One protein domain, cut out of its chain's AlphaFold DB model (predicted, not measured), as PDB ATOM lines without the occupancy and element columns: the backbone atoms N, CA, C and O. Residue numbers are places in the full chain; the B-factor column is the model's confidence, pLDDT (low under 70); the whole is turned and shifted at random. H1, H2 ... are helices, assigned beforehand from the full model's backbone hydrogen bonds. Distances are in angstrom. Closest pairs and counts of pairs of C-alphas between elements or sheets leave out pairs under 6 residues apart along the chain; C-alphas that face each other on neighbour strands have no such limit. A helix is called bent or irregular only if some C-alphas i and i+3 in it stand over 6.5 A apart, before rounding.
ATOM      1  N   HIS A  11     -27.391 -24.904 -37.452       87.88
ATOM      2  CA  HIS A  11     -26.772 -23.747 -38.087       87.88
ATOM      3  C   HIS A  11     -25.989 -24.130 -39.350       87.88
ATOM      4  O   HIS A  11     -26.061 -23.423 -40.347       87.88
ATOM      5  N   GLN A  12     -25.249 -25.242 -39.322       92.12
ATOM      6  CA  GLN A  12     -24.476 -25.693 -40.480       92.12
ATOM      7  C   GLN A  12     -25.399 -26.039 -41.652       92.12
ATOM      8  O   GLN A  12     -25.173 -25.549 -42.748       92.12
ATOM      9  N   GLU A  13     -26.468 -26.798 -41.411       93.38
ATOM     10  CA  GLU A  13     -27.460 -27.169 -42.425       93.38
ATOM     11  C   GLU A  13     -28.050 -25.936 -43.121       93.38
ATOM     12  O   GLU A  13     -28.056 -25.867 -44.349       93.38
ATOM     13  N   VAL A  14     -28.450 -24.916 -42.353       92.00
ATOM     14  CA  VAL A  14     -28.982 -23.663 -42.913       92.00
ATOM     15  C   VAL A  14     -27.959 -22.958 -43.807       92.00
ATOM     16  O   VAL A  14     -28.326 -22.445 -44.865       92.00
ATOM     17  N   GLN A  15     -26.678 -22.936 -43.420       92.88
ATOM     18  CA  GLN A  15     -25.631 -22.319 -44.243       92.88
ATOM     19  C   GLN A  15     -25.346 -23.117 -45.521       92.88
ATOM     20  O   GLN A  15     -25.180 -22.511 -46.577       92.88
ATOM     21  N   GLU A  16     -25.343 -24.450 -45.457       94.75
ATOM     22  CA  GLU A  16     -25.161 -25.310 -46.635       94.75
ATOM     23  C   GLU A  16     -26.314 -25.129 -47.633       94.75
ATOM     24  O   GLU A  16     -26.089 -24.874 -48.817       94.75
ATOM     25  N   VAL A  17     -27.565 -25.166 -47.156       93.94
ATOM     26  CA  VAL A  17     -28.753 -24.948 -48.000       93.94
ATOM     27  C   VAL A  17     -28.735 -23.552 -48.620       93.94
ATOM     28  O   VAL A  17     -28.997 -23.404 -49.815       93.94
ATOM     29  N   LYS A  18     -28.363 -22.523 -47.850       92.44
ATOM     30  CA  LYS A  18     -28.156 -21.173 -48.386       92.44
ATOM     31  C   LYS A  18     -27.088 -21.162 -49.479       92.44
ATOM     32  O   LYS A  18     -27.312 -20.547 -50.520       92.44
ATOM     33  N   GLY A  19     -25.955 -21.833 -49.272       93.50
ATOM     34  CA  GLY A  19     -24.880 -21.937 -50.260       93.50
ATOM     35  C   GLY A  19     -25.356 -22.554 -51.576       93.50
ATOM     36  O   GLY A  19     -25.059 -22.018 -52.642       93.50
ATOM     37  N   ILE A  20     -26.167 -23.613 -51.500       93.50
ATOM     38  CA  ILE A  20     -26.761 -24.285 -52.668       93.50
ATOM     39  C   ILE A  20     -27.733 -23.366 -53.418       93.50
ATOM     40  O   ILE A  20     -27.753 -23.369 -54.647       93.50
ATOM     41  N   LEU A  21     -28.545 -22.590 -52.697       91.75
ATOM     42  CA  LEU A  21     -29.581 -21.755 -53.307       91.75
ATOM     43  C   LEU A  21     -29.064 -20.396 -53.794       91.75
ATOM     44  O   LEU A  21     -29.619 -19.857 -54.745       91.75
ATOM     45  N   THR A  22     -28.000 -19.851 -53.201       90.00
ATOM     46  CA  THR A  22     -27.461 -18.511 -53.528       90.00
ATOM     47  C   THR A  22     -27.292 -18.240 -55.035       90.00
ATOM     48  O   THR A  22     -27.611 -17.132 -55.457       90.00
ATOM     49  N   PRO A  23     -26.859 -19.194 -55.884       92.25
ATOM     50  CA  PRO A  23     -26.739 -18.952 -57.324       92.25
ATOM     51  C   PRO A  23     -28.076 -18.819 -58.076       92.25
ATOM     52  O   PRO A  23     -28.080 -18.344 -59.208       92.25
ATOM     53  N   VAL A  24     -29.191 -19.278 -57.493       90.00
ATOM     54  CA  VAL A  24     -30.500 -19.407 -58.165       90.00
ATOM     55  C   VAL A  24     -31.612 -18.547 -57.558       90.00
ATOM     56  O   VAL A  24     -32.628 -18.340 -58.218       90.00
ATOM     57  N   ILE A  25     -31.444 -18.028 -56.336       88.12
ATOM     58  CA  ILE A  25     -32.409 -17.118 -55.695       88.12
ATOM     59  C   ILE A  25     -31.816 -15.723 -55.503       88.12
ATOM     60  O   ILE A  25     -30.665 -15.569 -55.110       88.12
ATOM     61  N   SER A  26     -32.626 -14.695 -55.762       84.62
ATOM     62  CA  SER A  26     -32.212 -13.291 -55.658       84.62
ATOM     63  C   SER A  26     -31.993 -12.829 -54.217       84.62
ATOM     64  O   SER A  26     -31.163 -11.961 -53.968       84.62
ATOM     65  N   GLU A  27     -32.741 -13.396 -53.270       88.38
ATOM     66  CA  GLU A  27     -32.680 -13.031 -51.859       88.38
ATOM     67  C   GLU A  27     -32.826 -14.278 -50.984       88.38
ATOM     68  O   GLU A  27     -33.707 -15.110 -51.200       88.38
ATOM     69  N   CYS A  28     -31.949 -14.406 -49.985       89.19
ATOM     70  CA  CYS A  28     -31.971 -15.493 -49.014       89.19
ATOM     71  C   CYS A  28     -31.870 -14.925 -47.597       89.19
ATOM     72  O   CYS A  28     -30.806 -14.459 -47.175       89.19
ATOM     73  N   ILE A  29     -32.980 -14.986 -46.864       87.94
ATOM     74  CA  ILE A  29     -33.086 -14.474 -45.499       87.94
ATOM     75  C   ILE A  29     -32.835 -15.621 -44.522       87.94
ATOM     76  O   ILE A  29     -33.539 -16.628 -44.535       87.94
ATOM     77  N   VAL A  30     -31.845 -15.452 -43.646       87.12
ATOM     78  CA  VAL A  30     -31.628 -16.349 -42.506       87.12
ATOM     79  C   VAL A  30     -32.274 -15.698 -41.288       87.12
ATOM     80  O   VAL A  30     -31.686 -14.818 -40.664       87.12
ATOM     81  N   ALA A  31     -33.516 -16.086 -40.998       80.25
ATOM     82  CA  ALA A  31     -34.240 -15.616 -39.821       80.25
ATOM     83  C   ALA A  31     -33.700 -16.277 -38.540       80.25
ATOM     84  O   ALA A  31     -33.135 -17.372 -38.581       80.25
ATOM     85  N   SER A  32     -33.896 -15.619 -37.393       79.94
ATOM     86  CA  SER A  32     -33.640 -16.247 -36.095       79.94
ATOM     87  C   SER A  32     -34.656 -17.358 -35.807       79.94
ATOM     88  O   SER A  32     -35.683 -17.489 -36.474       79.94
ATOM     89  N   ASP A  33     -34.394 -18.150 -34.770       76.56
ATOM     90  CA  ASP A  33     -35.288 -19.205 -34.282       76.56
ATOM     91  C   ASP A  33     -36.550 -18.668 -33.577       76.56
ATOM     92  O   ASP A  33     -37.385 -19.451 -33.112       76.56
ATOM     93  N   HIS A  34     -36.723 -17.344 -33.523       87.25
ATOM     94  CA  HIS A  34     -37.879 -16.697 -32.923       87.25
ATOM     95  C   HIS A  34     -39.077 -16.670 -33.869       87.25
ATOM     96  O   HIS A  34     -39.015 -16.167 -34.991       87.25
ATOM     97  N   ARG A  35     -40.218 -17.133 -33.357       88.12
ATOM     98  CA  ARG A  35     -41.485 -17.214 -34.087       88.12
ATOM     99  C   ARG A  35     -41.861 -15.915 -34.796       88.12
ATOM    100  O   ARG A  35     -42.257 -15.979 -35.955       88.12
ATOM    101  N   ASP A  36     -41.723 -14.772 -34.133       87.94
ATOM    102  CA  ASP A  36     -42.173 -13.488 -34.681       87.94
ATOM    103  C   ASP A  36     -41.355 -13.079 -35.910       87.94
ATOM    104  O   ASP A  36     -41.917 -12.658 -36.923       87.94
ATOM    105  N   GLN A  37     -40.040 -13.315 -35.862       87.00
ATOM    106  CA  GLN A  37     -39.136 -13.105 -36.993       87.00
ATOM    107  C   GLN A  37     -39.492 -14.027 -38.161       87.00
ATOM    108  O   GLN A  37     -39.580 -13.571 -39.301       87.00
ATOM    109  N   VAL A  38     -39.777 -15.304 -37.890       87.94
ATOM    110  CA  VAL A  38     -40.219 -16.254 -38.920       87.94
ATOM    111  C   VAL A  38     -41.541 -15.797 -39.553       87.94
ATOM    112  O   VAL A  38     -41.663 -15.757 -40.776       87.94
ATOM    113  N   THR A  39     -42.528 -15.395 -38.746       88.62
ATOM    114  CA  THR A  39     -43.842 -14.960 -39.249       88.62
ATOM    115  C   THR A  39     -43.817 -13.644 -40.015       88.62
ATOM    116  O   THR A  39     -44.660 -13.462 -40.888       88.62
ATOM    117  N   ALA A  40     -42.872 -12.746 -39.721       89.62
ATOM    118  CA  ALA A  40     -42.733 -11.476 -40.429       89.62
ATOM    119  C   ALA A  40     -42.232 -11.661 -41.873       89.62
ATOM    120  O   ALA A  40     -42.678 -10.949 -42.767       89.62
ATOM    121  N   HIS A  41     -41.347 -12.636 -42.108       88.81
ATOM    122  CA  HIS A  41     -40.744 -12.873 -43.426       88.81
ATOM    123  C   HIS A  41     -41.529 -13.876 -44.280       88.81
ATOM    124  O   HIS A  41     -41.592 -13.721 -45.497       88.81
ATOM    125  N   LEU A  42     -42.166 -14.869 -43.646       89.00
ATOM    126  CA  LEU A  42     -42.891 -15.962 -44.309       89.00
ATOM    127  C   LEU A  42     -43.791 -15.543 -45.487       89.00
ATOM    128  O   LEU A  42     -43.698 -16.187 -46.528       89.00
ATOM    129  N   PRO A  43     -44.627 -14.490 -45.382       89.81
ATOM    130  CA  PRO A  43     -45.531 -14.099 -46.467       89.81
ATOM    131  C   PRO A  43     -44.852 -13.620 -47.755       89.81
ATOM    132  O   PRO A  43     -45.537 -13.413 -48.755       89.81
ATOM    133  N   HIS A  44     -43.541 -13.382 -47.717       86.19
ATOM    134  CA  HIS A  44     -42.742 -12.886 -48.834       86.19
ATOM    135  C   HIS A  44     -41.764 -13.943 -49.375       86.19
ATOM    136  O   HIS A  44     -40.983 -13.650 -50.278       86.19
ATOM    137  N   CYS A  45     -41.786 -15.172 -48.846       86.94
ATOM    138  CA  CYS A  45     -40.836 -16.222 -49.205       86.94
ATOM    139  C   CYS A  45     -41.448 -17.242 -50.176       86.94
ATOM    140  O   CYS A  45     -42.402 -17.922 -49.833       86.94
ATOM    141  N   GLY A  46     -40.837 -17.453 -51.346       86.38
ATOM    142  CA  GLY A  46     -41.232 -18.555 -52.242       86.38
ATOM    143  C   GLY A  46     -40.742 -19.937 -51.781       86.38
ATOM    144  O   GLY A  46     -41.337 -20.959 -52.114       86.38
ATOM    145  N   ILE A  47     -39.659 -19.978 -51.000       88.12
ATOM    146  CA  ILE A  47     -39.067 -21.201 -50.446       88.12
ATOM    147  C   ILE A  47     -38.863 -20.990 -48.948       88.12
ATOM    148  O   ILE A  47     -38.280 -19.994 -48.529       88.12
ATOM    149  N   PHE A  48     -39.321 -21.952 -48.150       90.75
ATOM    150  CA  PHE A  48     -39.118 -21.974 -46.707       90.75
ATOM    151  C   PHE A  48     -38.369 -23.250 -46.314       90.75
ATOM    152  O   PHE A  48     -38.863 -24.354 -46.538       90.75
ATOM    153  N   HIS A  49     -37.188 -23.090 -45.718       92.12
ATOM    154  CA  HIS A  49     -36.398 -24.178 -45.143       92.12
ATOM    155  C   HIS A  49     -36.269 -23.967 -43.632       92.12
ATOM    156  O   HIS A  49     -36.037 -22.851 -43.172       92.12
ATOM    157  N   PHE A  50     -36.416 -25.045 -42.864       90.44
ATOM    158  CA  PHE A  50     -36.298 -25.036 -41.410       90.44
ATOM    159  C   PHE A  50     -35.460 -26.227 -40.949       90.44
ATOM    160  O   PHE A  50     -35.813 -27.368 -41.239       90.44
ATOM    161  N   ALA A  51     -34.413 -25.948 -40.170       89.81
ATOM    162  CA  ALA A  51     -33.602 -26.946 -39.484       89.81
ATOM    163  C   ALA A  51     -33.766 -26.770 -37.970       89.81
ATOM    164  O   ALA A  51     -33.378 -25.750 -37.396       89.81
ATOM    165  N   GLY A  52     -34.353 -27.758 -37.301       88.12
ATOM    166  CA  GLY A  52     -34.651 -27.666 -35.877       88.12
ATOM    167  C   GLY A  52     -35.561 -28.782 -35.393       88.12
ATOM    168  O   GLY A  52     -35.735 -29.804 -36.054       88.12
ATOM    169  N   GLN A  53     -36.143 -28.595 -34.210       88.56
ATOM    170  CA  GLN A  53     -37.066 -29.578 -33.652       88.56
ATOM    171  C   GLN A  53     -38.461 -29.411 -34.261       88.56
ATOM    172  O   GLN A  53     -39.039 -28.324 -34.243       88.56
ATOM    173  N   GLY A  54     -39.017 -30.511 -34.752       88.69
ATOM    174  CA  GLY A  54     -40.424 -30.629 -35.111       88.69
ATOM    175  C   GLY A  54     -41.054 -31.807 -34.380       88.69
ATOM    176  O   GLY A  54     -40.359 -32.736 -33.968       88.69
ATOM    177  N   LEU A  55     -42.372 -31.769 -34.222       91.50
ATOM    178  CA  LEU A  55     -43.160 -32.887 -33.725       91.50
ATOM    179  C   LEU A  55     -44.178 -33.300 -34.784       91.50
ATOM    180  O   LEU A  55     -44.964 -32.477 -35.264       91.50
ATOM    181  N   THR A  56     -44.174 -34.585 -35.116       93.38
ATOM    182  CA  THR A  56     -45.188 -35.198 -35.971       93.38
ATOM    183  C   THR A  56     -46.450 -35.470 -35.160       93.38
ATOM    184  O   THR A  56     -46.374 -36.005 -34.057       93.38
ATOM    185  N   ASP A  57     -47.613 -35.119 -35.709       93.19
ATOM    186  CA  ASP A  57     -48.911 -35.496 -35.145       93.19
ATOM    187  C   ASP A  57     -49.520 -36.637 -35.971       93.19
ATOM    188  O   ASP A  57     -49.793 -36.494 -37.165       93.19
ATOM    189  N   GLU A  58     -49.748 -37.780 -35.325       93.88
ATOM    190  CA  GLU A  58     -50.281 -38.997 -35.954       93.88
ATOM    191  C   GLU A  58     -51.697 -38.815 -36.515       93.88
ATOM    192  O   GLU A  58     -52.113 -39.533 -37.422       93.88
ATOM    193  N   LYS A  59     -52.454 -37.827 -36.019       93.44
ATOM    194  CA  LYS A  59     -53.808 -37.524 -36.501       93.44
ATOM    195  C   LYS A  59     -53.797 -36.716 -37.798       93.44
ATOM    196  O   LYS A  59     -54.874 -36.392 -38.305       93.44
ATOM    197  N   GLY A  60     -52.624 -36.324 -38.293       92.81
ATOM    198  CA  GLY A  60     -52.451 -35.781 -39.633       92.81
ATOM    199  C   GLY A  60     -51.351 -34.721 -39.745       92.81
ATOM    200  O   GLY A  60     -51.117 -33.949 -38.811       92.81
ATOM    201  N   PRO A  61     -50.749 -34.582 -40.939       90.88
ATOM    202  CA  PRO A  61     -49.560 -33.752 -41.156       90.88
ATOM    203  C   PRO A  61     -49.791 -32.260 -40.885       90.88
ATOM    204  O   PRO A  61     -48.879 -31.554 -40.470       90.88
ATOM    205  N   LEU A  62     -51.021 -31.767 -41.055       91.44
ATOM    206  CA  LEU A  62     -51.372 -30.368 -40.780       91.44
ATOM    207  C   LEU A  62     -51.343 -30.008 -39.284       91.44
ATOM    208  O   LEU A  62     -51.283 -28.826 -38.938       91.44
ATOM    209  N   LYS A  63     -51.410 -31.013 -38.401       91.25
ATOM    210  CA  LYS A  63     -51.349 -30.845 -36.942       91.25
ATOM    211  C   LYS A  63     -49.930 -30.975 -36.390       91.25
ATOM    212  O   LYS A  63     -49.690 -30.518 -35.269       91.25
ATOM    213  N   SER A  64     -49.002 -31.513 -37.184       93.88
ATOM    214  CA  SER A  64     -47.572 -31.463 -36.895       93.88
ATOM    215  C   SER A  64     -47.125 -30.018 -36.686       93.88
ATOM    216  O   SER A  64     -47.771 -29.070 -37.155       93.88
ATOM    217  N   HIS A  65     -46.030 -29.828 -35.959       91.88
ATOM    218  CA  HIS A  65     -45.585 -28.492 -35.595       91.88
ATOM    219  C   HIS A  65     -44.075 -28.353 -35.485       91.88
ATOM    220  O   HIS A  65     -43.374 -29.281 -35.093       91.88
ATOM    221  N   LEU A  66     -43.600 -27.151 -35.797       90.12
ATOM    222  CA  LEU A  66     -42.230 -26.711 -35.583       90.12
ATOM    223  C   LEU A  66     -42.117 -26.106 -34.180       90.12
ATOM    224  O   LEU A  66     -43.020 -25.395 -33.717       90.12
ATOM    225  N   LEU A  67     -41.009 -26.383 -33.499       88.31
ATOM    226  CA  LEU A  67     -40.682 -25.778 -32.213       88.31
ATOM    227  C   LEU A  67     -39.812 -24.545 -32.460       88.31
ATOM    228  O   LEU A  67     -38.610 -24.654 -32.683       88.31
ATOM    229  N   LEU A  68     -40.455 -23.381 -32.425       87.00
ATOM    230  CA  LEU A  68     -39.816 -22.070 -32.520       87.00
ATOM    231  C   LEU A  68     -39.720 -21.440 -31.130       87.00
ATOM    232  O   LEU A  68     -40.612 -21.630 -30.296       87.00
ATOM    233  N   ALA A  69     -38.666 -20.667 -30.890       83.31
ATOM    234  CA  ALA A  69     -38.557 -19.859 -29.687       83.31
ATOM    235  C   ALA A  69     -39.664 -18.793 -29.678       83.31
ATOM    236  O   ALA A  69     -39.975 -18.166 -30.693       83.31
ATOM    237  N   THR A  70     -40.290 -18.583 -28.523       79.88
ATOM    238  CA  THR A  70     -41.283 -17.524 -28.331       79.88
ATOM    239  C   THR A  70     -41.266 -17.066 -26.881       79.88
ATOM    240  O   THR A  70     -41.117 -17.879 -25.965       79.88
ATOM    241  N   GLU A  71     -41.400 -15.758 -26.672       79.94
ATOM    242  CA  GLU A  71     -41.592 -15.183 -25.338       79.94
ATOM    243  C   GLU A  71     -43.032 -15.403 -24.847       79.94
ATOM    244  O   GLU A  71     -43.279 -15.516 -23.642       79.94
ATOM    245  N   ASP A  72     -43.982 -15.562 -25.776       79.81
ATOM    246  CA  ASP A  72     -45.373 -15.854 -25.463       79.81
ATOM    247  C   ASP A  72     -45.587 -17.359 -25.255       79.81
ATOM    248  O   ASP A  72     -45.855 -18.138 -26.174       79.81
ATOM    249  N   ARG A  73     -45.549 -17.771 -23.986       66.25
ATOM    250  CA  ARG A  73     -45.853 -19.151 -23.572       66.25
ATOM    251  C   ARG A  73     -47.263 -19.616 -23.962       66.25
ATOM    252  O   ARG A  73     -47.505 -20.821 -23.972       66.25
ATOM    253  N   ARG A  74     -48.195 -18.703 -24.271       76.06
ATOM    254  CA  ARG A  74     -49.567 -19.028 -24.706       76.06
ATOM    255  C   ARG A  74     -49.663 -19.285 -26.201       76.06
ATOM    256  O   ARG A  74     -50.607 -19.946 -26.631       76.06
ATOM    257  N   ALA A  75     -48.694 -18.816 -26.985       73.00
ATOM    258  CA  ALA A  75     -48.726 -18.907 -28.439       73.00
ATOM    259  C   ALA A  75     -48.718 -20.364 -28.940       73.00
ATOM    260  O   ALA A  75     -49.144 -20.633 -30.070       73.00
ATOM    261  N   GLY A  76     -48.272 -21.303 -28.097       75.56
ATOM    262  CA  GLY A  76     -48.240 -22.727 -28.399       75.56
ATOM    263  C   GLY A  76     -47.298 -23.068 -29.563       75.56
ATOM    264  O   GLY A  76     -46.596 -22.198 -30.088       75.56
ATOM    265  N   PRO A  77     -47.259 -24.343 -29.978       80.31
ATOM    266  CA  PRO A  77     -46.373 -24.786 -31.046       80.31
ATOM    267  C   PRO A  77     -46.791 -24.239 -32.424       80.31
ATOM    268  O   PRO A  77     -47.979 -24.030 -32.697       80.31
ATOM    269  N   PHE A  78     -45.821 -24.038 -33.321       89.38
ATOM    270  CA  PHE A  78     -46.066 -23.475 -34.650       89.38
ATOM    271  C   PHE A  78     -46.529 -24.561 -35.631       89.38
ATOM    272  O   PHE A  78     -45.725 -25.305 -36.190       89.38
ATOM    273  N   LYS A  79     -47.848 -24.694 -35.816       92.00
ATOM    274  CA  LYS A  79     -48.449 -25.756 -36.644       92.00
ATOM    275  C   LYS A  79     -48.127 -25.602 -38.132       92.00
ATOM    276  O   LYS A  79     -48.168 -24.494 -38.662       92.00
ATOM    277  N   ILE A  80     -47.964 -26.725 -38.833       91.94
ATOM    278  CA  ILE A  80     -47.810 -26.754 -40.297       91.94
ATOM    279  C   ILE A  80     -49.021 -26.124 -41.001       91.94
ATOM    280  O   ILE A  80     -48.856 -25.389 -41.969       91.94
ATOM    281  N   ALA A  81     -50.239 -26.300 -40.476       92.38
ATOM    282  CA  ALA A  81     -51.410 -25.587 -40.994       92.38
ATOM    283  C   ALA A  81     -51.260 -24.054 -40.947       92.38
ATOM    284  O   ALA A  81     -51.753 -23.367 -41.837       92.38
ATOM    285  N   THR A  82     -50.605 -23.510 -39.917       89.38
ATOM    286  CA  THR A  82     -50.336 -22.068 -39.807       89.38
ATOM    287  C   THR A  82     -49.294 -21.639 -40.832       89.38
ATOM    288  O   THR A  82     -49.503 -20.640 -41.512       89.38
ATOM    289  N   LEU A  83     -48.221 -22.423 -40.989       88.62
ATOM    290  CA  LEU A  83     -47.180 -22.191 -41.993       88.62
ATOM    291  C   LEU A  83     -47.777 -22.083 -43.402       88.62
ATOM    292  O   LEU A  83     -47.552 -21.099 -44.098       88.62
ATOM    293  N   LEU A  84     -48.594 -23.066 -43.791       88.31
ATOM    294  CA  LEU A  84     -49.228 -23.097 -45.107       88.31
ATOM    295  C   LEU A  84     -50.198 -21.929 -45.302       88.31
ATOM    296  O   LEU A  84     -50.196 -21.317 -46.357       88.31
ATOM    297  N   LYS A  85     -50.983 -21.555 -44.287       88.12
ATOM    298  CA  LYS A  85     -51.881 -20.388 -44.381       88.12
ATOM    299  C   LYS A  85     -51.142 -19.061 -44.558       88.12
ATOM    300  O   LYS A  85     -51.695 -18.148 -45.155       88.12
ATOM    301  N   LEU A  86     -49.942 -18.934 -43.994       85.94
ATOM    302  CA  LEU A  86     -49.135 -17.717 -44.108       85.94
ATOM    303  C   LEU A  86     -48.381 -17.636 -45.439       85.94
ATOM    304  O   LEU A  86     -48.128 -16.527 -45.900       85.94
ATOM    305  N   ASN A  87     -48.041 -18.789 -46.024       75.19
ATOM    306  CA  ASN A  87     -47.214 -18.897 -47.227       75.19
ATOM    307  C   ASN A  87     -48.013 -19.158 -48.525       75.19
ATOM    308  O   ASN A  87     -47.525 -18.908 -49.618       75.19
ATOM    309  N   LEU A  88     -49.250 -19.655 -48.440       60.19
ATOM    310  CA  LEU A  88     -50.144 -19.780 -49.594       60.19
ATOM    311  C   LEU A  88     -50.885 -18.453 -49.793       60.19
ATOM    312  O   LEU A  88     -51.984 -18.270 -49.263       60.19
TER     313      LEU A  88
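This is residues 11 to 88 of the 89 residues of an uncharacterized protein of Xylaria flabelliformis (UniProt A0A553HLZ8). With little regular structure, this domain is two short helices, H2 and H3, packed together beside a long looping stretch, residues 45 to 79, while H1 sits at the other end, apart from both. In that stretch, residues 65 to 66 pair antiparallel with 54 to 55 and with 78 to 79. The printed part has 78 residues with three named helices, H1, H2, H3 in chain order, and no named strand: all helix, but only 29 residues in named elements. It is compact, radius of gyration of the C-alphas 13.2 A, spanning 38 by 27 by 24 A.

Find C-alpha 11 at (-26.772, -23.747, -38.087); from there H1, residues 11 to 21, runs 15.6 A. H2, residues 35 to 44, runs 15.4 A and is irregular: C-alphas 40 and 43 are 7.2 A apart. H3, residues 80 to 87, runs 10.5 A to C-alpha 87 at (-47.214, -18.897, -47.227).

Look at Pro 43 and Asn 87, whose C-alphas, 5.1 A apart, are the closest of H2 and H3, which touch. They run the same way at a steep tilt of 48 degrees. H1 is apart from both. Every O i to N i+4 pair is within hydrogen-bond range in H1 and H3, and 4 of 6 in H2.

The C-alphas of Pro 23 and Arg 74 are farthest apart, 39.8 A. Both links are long, and the printed part has no cut. Residues 73 and 88 have pLDDT under 70.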